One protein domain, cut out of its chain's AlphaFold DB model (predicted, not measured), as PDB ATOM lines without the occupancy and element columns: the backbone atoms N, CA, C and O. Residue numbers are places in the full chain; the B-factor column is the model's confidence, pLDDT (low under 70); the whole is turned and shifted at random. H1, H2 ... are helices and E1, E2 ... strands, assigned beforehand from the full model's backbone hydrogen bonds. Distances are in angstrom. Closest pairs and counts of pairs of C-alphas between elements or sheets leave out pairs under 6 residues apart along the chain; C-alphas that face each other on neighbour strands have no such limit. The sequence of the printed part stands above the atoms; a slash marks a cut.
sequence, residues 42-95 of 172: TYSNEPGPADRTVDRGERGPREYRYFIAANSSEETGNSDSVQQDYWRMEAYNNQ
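This is residues 42 to 95 of the 172 residues of an uncharacterized protein of Candidatus Bathyarchaeota archaeon (UniProt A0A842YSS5). A small sheet of three short strands, E1, E3 and E2, is covered on one face by a single helix, H2, which crosses over the strands; residues 90 to 95, of which 90 to 93 belong to H2, stick out. The loop of the hairpin E2 and E3, at Pro 61, and the turn after the short helix H1, at Gly 77, lie at opposite ends of the longest axis. The printed part has 54 residues, with E1, E2, E3, H1 and H2 in that order; the sheet runs E1 E3 E2, antiparallel, and the class is mixed, helices and strands. It is compact, with a radius of gyration of the C-alphas of 11.1 A, and flat, spanning 35 by 26 by 14 A.

Inner strand E3, residues 66 to 69, is antiparallel to edge strand E1, residues 42 to 44, at 152 degrees, with N 42 and O 68 within hydrogen-bond range at 2.9 A. E3 forms a hairpin with edge strand E2, residues 53 to 55, with N 54 and O 67 at 2.8 A. H2, residues 81 to 93, is on the sheet at a height of 9.2 A, making two layers, a helix on one face of a sheet. It lies over E1 and E3 and runs across the strands, at 73 degrees to E1 on the local plane. The closest C-alphas of E3 and H2, those of Ala 69 and Val 82, are 5.5 A apart. H1, residues 73 to 76, is not on the sheet; it is close to H2 but not clearly touching, the closest C-alphas being those of Ser 73 and Ser 81, 5.5 A. In H2 every O i to N i+4 pair is within hydrogen-bond range; H1 is too short for such a pair, and its one O i to N i+3 pair is not within range.

E3 measures 9.7 A from first to last C-alpha, E1 6.6 A, E2 6.4 A, H1 5.3 A and H2 18.3 A. E1 begins at C-alpha 42 (25.203, 40.438, 33.582), and H2 ends at C-alpha 93 (34.109, 45.663, 40.554).

The C-alphas of Pro 61 and Gly 77, the two farthest apart, are 35.1 A apart. The printed part has no cut and no long link. Its mean pLDDT is 95.6, and no printed residue is under 70.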
ATOM      1  N   THR A  42      26.089  39.769  32.620       97.94
ATOM      2  CA  THR A  42      25.203  40.438  33.582       97.94
ATOM      3  C   THR A  42      25.017  39.623  34.856       97.94
ATOM      4  O   THR A  42      25.081  38.395  34.859       97.94
ATOM      5  N   TYR A  43      24.773  40.314  35.969       97.38
ATOM      6  CA  TYR A  43      24.433  39.678  37.237       97.38
ATOM      7  C   TYR A  43      22.924  39.435  37.360       97.38
ATOM      8  O   TYR A  43      22.122  40.285  36.976       97.38
ATOM      9  N   SER A  44      22.536  38.292  37.934       96.56
ATOM     10  CA  SER A  44      21.135  37.873  38.057       96.56
ATOM     11  C   SER A  44      20.851  37.081  39.342       96.56
ATOM     12  O   SER A  44      21.717  36.407  39.901       96.56
ATOM     13  N   ASN A  45      19.602  37.142  39.815       95.25
ATOM     14  CA  ASN A  45      19.097  36.278  40.893       95.25
ATOM     15  C   ASN A  45      18.584  34.927  40.380       95.25
ATOM     16  O   ASN A  45      18.464  33.984  41.159       95.25
ATOM     17  N   GLU A  46      18.304  34.832  39.084       96.25
ATOM     18  CA  GLU A  46      17.862  33.612  38.414       96.25
ATOM     19  C   GLU A  46      18.981  33.094  37.501       96.25
ATOM     20  O   GLU A  46      19.668  33.906  36.870       96.25
ATOM     21  N   PRO A  47      19.199  31.769  37.431       97.31
ATOM     22  CA  PRO A  47      20.196  31.210  36.530       97.31
ATOM     23  C   PRO A  47      19.777  31.415  35.069       97.31
ATOM     24  O   PRO A  47      18.592  31.354  34.738       97.31
ATOM     25  N   GLY A  48      20.759  31.630  34.194       96.81
ATOM     26  CA  GLY A  48      20.568  31.640  32.747       96.81
ATOM     27  C   GLY A  48      20.789  30.255  32.124       96.81
ATOM     28  O   GLY A  48      20.700  29.232  32.811       96.81
ATOM     29  N   PRO A  49      21.111  30.197  30.819       97.38
ATOM     30  CA  PRO A  49      21.592  28.979  30.169       97.38
ATOM     31  C   PRO A  49      22.805  28.385  30.900       97.38
ATOM     32  O   PRO A  49      23.702  29.114  31.331       97.38
ATOM     33  N   ALA A  50      22.829  27.060  31.065       96.19
ATOM     34  CA  ALA A  50      23.843  26.368  31.869       96.19
ATOM     35  C   ALA A  50      25.273  26.553  31.330       96.19
ATOM     36  O   ALA A  50      26.221  26.598  32.104       96.19
ATOM     37  N   ASP A  51      25.411  26.705  30.018       96.44
ATOM     38  CA  ASP A  51      26.660  26.935  29.288       96.44
ATOM     39  C   ASP A  51      27.146  28.395  29.324       96.44
ATOM     40  O   ASP A  51      28.188  28.698  28.751       96.44
ATOM     41  N   ARG A  52      26.411  29.298  29.986       97.44
ATOM     42  CA  ARG A  52      26.776  30.715  30.183       97.44
ATOM     43  C   ARG A  52      26.765  31.154  31.646       97.44
ATOM     44  O   ARG A  52      27.120  32.289  31.950       97.44
ATOM     45  N   THR A  53      26.303  30.295  32.553       98.06
ATOM     46  CA  THR A  53      25.999  30.686  33.933       98.06
ATOM     47  C   THR A  53      27.100  30.257  34.894       98.06
ATOM     48  O   THR A  53      27.419  29.077  35.000       98.06
ATOM     49  N   VAL A  54      27.601  31.211  35.678       97.75
ATOM     50  CA  VAL A  54      28.448  30.967  36.850       97.75
ATOM     51  C   VAL A  54      27.592  31.108  38.112       97.75
ATOM     52  O   VAL A  54      27.051  32.184  38.383       97.75
ATOM     53  N   ASP A  55      27.467  30.034  38.901       97.19
ATOM     54  CA  ASP A  55      26.872  30.089  40.246       97.19
ATOM     55  C   ASP A  55      27.919  30.607  41.239       97.19
ATOM     56  O   ASP A  55      28.928  29.954  41.509       97.19
ATOM     57  N   ARG A  56      27.681  31.800  41.787       95.31
ATOM     58  CA  ARG A  56      28.585  32.471  42.733       95.31
ATOM     59  C   ARG A  56      28.349  32.025  44.179       95.31
ATOM     60  O   ARG A  56      28.968  32.603  45.079       95.31
ATOM     61  N   GLY A  57      27.470  31.044  44.395       92.75
ATOM     62  CA  GLY A  57      27.079  30.520  45.698       92.75
ATOM     63  C   GLY A  57      26.145  31.453  46.470       92.75
ATOM     64  O   GLY A  57      25.616  32.431  45.943       92.75
ATOM     65  N   GLU A  58      25.929  31.144  47.750       87.62
ATOM     66  CA  GLU A  58      25.208  32.047  48.648       87.62
ATOM     67  C   GLU A  58      25.997  33.349  48.838       87.62
ATOM     68  O   GLU A  58      27.188  33.347  49.156       87.62
ATOM     69  N   ARG A  59      25.313  34.472  48.627       87.25
ATOM     70  CA  ARG A  59      25.858  35.828  48.700       87.25
ATOM     71  C   ARG A  59      25.000  36.686  49.630       87.25
ATOM     72  O   ARG A  59      23.951  36.240  50.102       87.25
ATOM     73  N   GLY A  60      25.452  37.898  49.949       85.38
ATOM     74  CA  GLY A  60      24.693  38.796  50.822       85.38
ATOM     75  C   GLY A  60      23.294  39.112  50.262       85.38
ATOM     76  O   GLY A  60      23.073  39.015  49.059       85.38
ATOM     77  N   PRO A  61      22.337  39.581  51.086       83.56
ATOM     78  CA  PRO A  61      20.952  39.842  50.655       83.56
ATOM     79  C   PRO A  61      20.800  40.943  49.585       83.56
ATOM     80  O   PRO A  61      19.687  41.235  49.158       83.56
ATOM     81  N   ARG A  62      21.896  41.598  49.189       90.00
ATOM     82  CA  ARG A  62      21.952  42.643  48.154       90.00
ATOM     83  C   ARG A  62      22.880  42.271  46.997       90.00
ATOM     84  O   ARG A  62      23.248  43.137  46.212       90.00
ATOM     85  N   GLU A  63      23.284  41.010  46.918       92.81
ATOM     86  CA  GLU A  63      24.201  40.506  45.909       92.81
ATOM     87  C   GLU A  63      23.512  39.432  45.077       92.81
ATOM     88  O   GLU A  63      22.802  38.570  45.590       92.81
ATOM     89  N   TYR A  64      23.750  39.479  43.773       95.62
ATOM     90  CA  TYR A  64      23.225  38.497  42.839       95.62
ATOM     91  C   TYR A  64      23.947  37.157  42.974       95.62
ATOM     92  O   TYR A  64      25.178  37.109  43.058       95.62
ATOM     93  N   ARG A  65      23.192  36.058  42.939       96.12
ATOM     94  CA  ARG A  65      23.754  34.705  43.016       96.12
ATOM     95  C   ARG A  65      24.457  34.276  41.730       96.12
ATOM     96  O   ARG A  65      25.451  33.561  41.800       96.12
ATOM     97  N   TYR A  66      23.971  34.703  40.571       97.81
ATOM     98  CA  TYR A  66      24.477  34.236  39.286       97.81
ATOM     99  C   TYR A  66      25.145  35.362  38.508       97.81
ATOM    100  O   TYR A  66      24.740  36.525  38.587       97.81
ATOM    101  N   PHE A  67      26.156  34.991  37.734       98.25
ATOM    102  CA  PHE A  67      26.655  35.774  36.613       98.25
ATOM    103  C   PHE A  67      26.327  35.020  35.325       98.25
ATOM    104  O   PHE A  67      26.538  33.810  35.251       98.25
ATOM    105  N   ILE A  68      25.781  35.720  34.340       98.44
ATOM    106  CA  ILE A  68      25.407  35.174  33.037       98.44
ATOM    107  C   ILE A  68      26.300  35.855  32.004       98.44
ATOM    108  O   ILE A  68      26.113  37.040  31.721       98.44
ATOM    109  N   ALA A  69      27.268  35.111  31.470       98.38
ATOM    110  CA  ALA A  69      28.172  35.598  30.437       98.38
ATOM    111  C   ALA A  69      27.407  35.947  29.152       98.38
ATOM    112  O   ALA A  69      26.370  35.345  28.842       98.38
ATOM    113  N   ALA A  70      27.923  36.913  28.394       97.88
ATOM    114  CA  ALA A  70      27.299  37.336  27.140       97.88
ATOM    115  C   ALA A  70      27.305  36.212  26.090       97.88
ATOM    116  O   ALA A  70      26.299  35.994  25.408       97.88
ATOM    117  N   ASN A  71      28.414  35.469  26.020       97.06
ATOM    118  CA  ASN A  71      28.639  34.370  25.085       97.06
ATOM    119  C   ASN A  71      28.959  33.073  25.842       97.06
ATOM    120  O   ASN A  71      29.544  33.099  26.925       97.06
ATOM    121  N   SER A  72      28.586  31.932  25.268       96.56
ATOM    122  CA  SER A  72      28.976  30.619  25.777       96.56
ATOM    123  C   SER A  72      30.382  30.236  25.326       96.56
ATOM    124  O   SER A  72      30.934  30.788  24.371       96.56
ATOM    125  N   SER A  73      30.950  29.228  25.985       93.94
ATOM    126  CA  SER A  73      32.234  28.641  25.589       93.94
ATOM    127  C   SER A  73      32.230  28.064  24.165       93.94
ATOM    128  O   SER A  73      33.276  27.993  23.522       93.94
ATOM    129  N   GLU A  74      31.067  27.634  23.657       94.38
ATOM    130  CA  GLU A  74      30.928  27.134  22.283       94.38
ATOM    131  C   GLU A  74      31.017  28.278  21.265       94.38
ATOM    132  O   GLU A  74      31.733  28.159  20.272       94.38
ATOM    133  N   GLU A  75      30.353  29.405  21.534       95.94
ATOM    134  CA  GLU A  75      30.356  30.581  20.651       95.94
ATOM    135  C   GLU A  75      31.741  31.223  20.540       95.94
ATOM    136  O   GLU A  75      32.122  31.696  19.469       95.94
ATOM    137  N   THR A  76      32.509  31.221  21.630       93.44
ATOM    138  CA  THR A  76      33.881  31.749  21.647       93.44
ATOM    139  C   THR A  76      34.917  30.733  21.161       93.44
ATOM    140  O   THR A  76      36.047  31.111  20.847       93.44
ATOM    141  N   GLY A  77      34.567  29.441  21.123       94.31
ATOM    142  CA  GLY A  77      35.513  28.347  20.898       94.31
ATOM    143  C   GLY A  77      36.528  28.155  22.036       94.31
ATOM    144  O   GLY A  77      37.523  27.454  21.848       94.31
ATOM    145  N   ASN A  78      36.302  28.769  23.202       94.12
ATOM    146  CA  ASN A  78      37.173  28.719  24.373       94.12
ATOM    147  C   ASN A  78      36.390  28.176  25.576       94.12
ATOM    148  O   ASN A  78      35.465  28.822  26.061       94.12
ATOM    149  N   SER A  79      36.801  27.015  26.103       94.19
ATOM    150  CA  SER A  79      36.135  26.359  27.241       94.19
ATOM    151  C   SER A  79      36.018  27.254  28.471       94.19
ATOM    152  O   SER A  79      35.050  27.131  29.220       94.19
ATOM    153  N   ASP A  80      36.962  28.177  28.643       95.50
ATOM    154  CA  ASP A  80      37.120  28.957  29.863       95.50
ATOM    155  C   ASP A  80      36.518  30.366  29.748       95.50
ATOM    156  O   ASP A  80      36.557  31.112  30.727       95.50
ATOM    157  N   SER A  81      35.951  30.750  28.593       95.50
ATOM    158  CA  SER A  81      35.537  32.142  28.340       95.50
ATOM    159  C   SER A  81      34.505  32.650  29.346       95.50
ATOM    160  O   SER A  81      34.675  33.724  29.904       95.50
ATOM    161  N   VAL A  82      33.501  31.836  29.679       97.69
ATOM    162  CA  VAL A  82      32.461  32.184  30.667       97.69
ATOM    163  C   VAL A  82      33.067  32.511  32.035       97.69
ATOM    164  O   VAL A  82      32.657  33.452  32.717       97.69
ATOM    165  N   GLN A  83      34.069  31.731  32.444       97.88
ATOM    166  CA  GLN A  83      34.751  31.921  33.718       97.88
ATOM    167  C   GLN A  83      35.691  33.135  33.676       97.88
ATOM    168  O   GLN A  83      35.813  33.841  34.678       97.88
ATOM    169  N   GLN A  84      36.340  33.383  32.536       97.12
ATOM    170  CA  GLN A  84      37.182  34.557  32.300       97.12
ATOM    171  C   GLN A  84      36.361  35.849  32.341       97.12
ATOM    172  O   GLN A  84      36.756  36.775  33.046       97.12
ATOM    173  N   ASP A  85      35.193  35.880  31.697       98.06
ATOM    174  CA  ASP A  85      34.283  37.032  31.702       98.06
ATOM    175  C   ASP A  85      33.800  37.360  33.119       98.06
ATOM    176  O   ASP A  85      33.811  38.522  33.535       98.06
ATOM    177  N   TYR A  86      33.453  36.335  33.910       97.94
ATOM    178  CA  TYR A  86      33.118  36.522  35.323       97.94
ATOM    179  C   TYR A  86      34.283  37.140  36.102       97.94
ATOM    180  O   TYR A  86      34.097  38.120  36.825       97.94
ATOM    181  N   TRP A  87      35.495  36.594  35.958       98.12
ATOM    182  CA  TRP A  87      36.662  37.136  36.654       98.12
ATOM    183  C   TRP A  87      37.003  38.551  36.205       98.12
ATOM    184  O   TRP A  87      37.417  39.361  37.034       98.12
ATOM    185  N   ARG A  88      36.782  38.874  34.931       97.38
ATOM    186  CA  ARG A  88      36.970  40.222  34.400       97.38
ATOM    187  C   ARG A  88      35.969  41.199  35.012       97.38
ATOM    188  O   ARG A  88      36.373  42.267  35.472       97.38
ATOM    189  N   MET A  89      34.705  40.799  35.138       97.81
ATOM    190  CA  MET A  89      33.679  41.588  35.824       97.81
ATOM    191  C   MET A  89      34.003  41.797  37.315       97.81
ATOM    192  O   MET A  89      33.820  42.892  37.846       97.81
ATOM    193  N   GLU A  90      34.523  40.784  38.014       97.25
ATOM    194  CA  GLU A  90      34.938  40.944  39.417       97.25
ATOM    195  C   GLU A  90      36.202  41.806  39.558       97.25
ATOM    196  O   GLU A  90      36.306  42.585  40.507       97.25
ATOM    197  N   ALA A  91      37.153  41.720  38.625       97.88
ATOM    198  CA  ALA A  91      38.318  42.605  38.596       97.88
ATOM    199  C   ALA A  91      37.901  44.072  38.388       97.88
ATOM    200  O   ALA A  91      38.442  44.954  39.059       97.88
ATOM    201  N   TYR A  92      36.899  44.317  37.534       97.12
ATOM    202  CA  TYR A  92      36.272  45.629  37.370       97.12
ATOM    203  C   TYR A  92      35.641  46.133  38.674       97.12
ATOM    204  O   TYR A  92      35.985  47.210  39.164       97.12
ATOM    205  N   ASN A  93      34.781  45.320  39.295       95.25
ATOM    206  CA  ASN A  93      34.109  45.663  40.554       95.25
ATOM    207  C   ASN A  93      35.095  45.983  41.691       95.25
ATOM    208  O   ASN A  93      34.825  46.847  42.526       95.25
ATOM    209  N   ASN A  94      36.243  45.302  41.714       96.38
ATOM    210  CA  ASN A  94      37.295  45.491  42.711       96.38
ATOM    211  C   ASN A  94      38.321  46.576  42.340       96.38
ATOM    212  O   ASN A  94      39.315  46.721  43.051       96.38
ATOM    213  N   GLN A  95      38.110  47.327  41.250       96.00
ATOM    214  CA  GLN A  95      39.022  48.375  40.760       96.00
ATOM    215  C   GLN A  95      40.444  47.867  40.447       96.00
ATOM    216  O   GLN A  95      41.412  48.624  40.492       96.00
TER     217      GLN A  95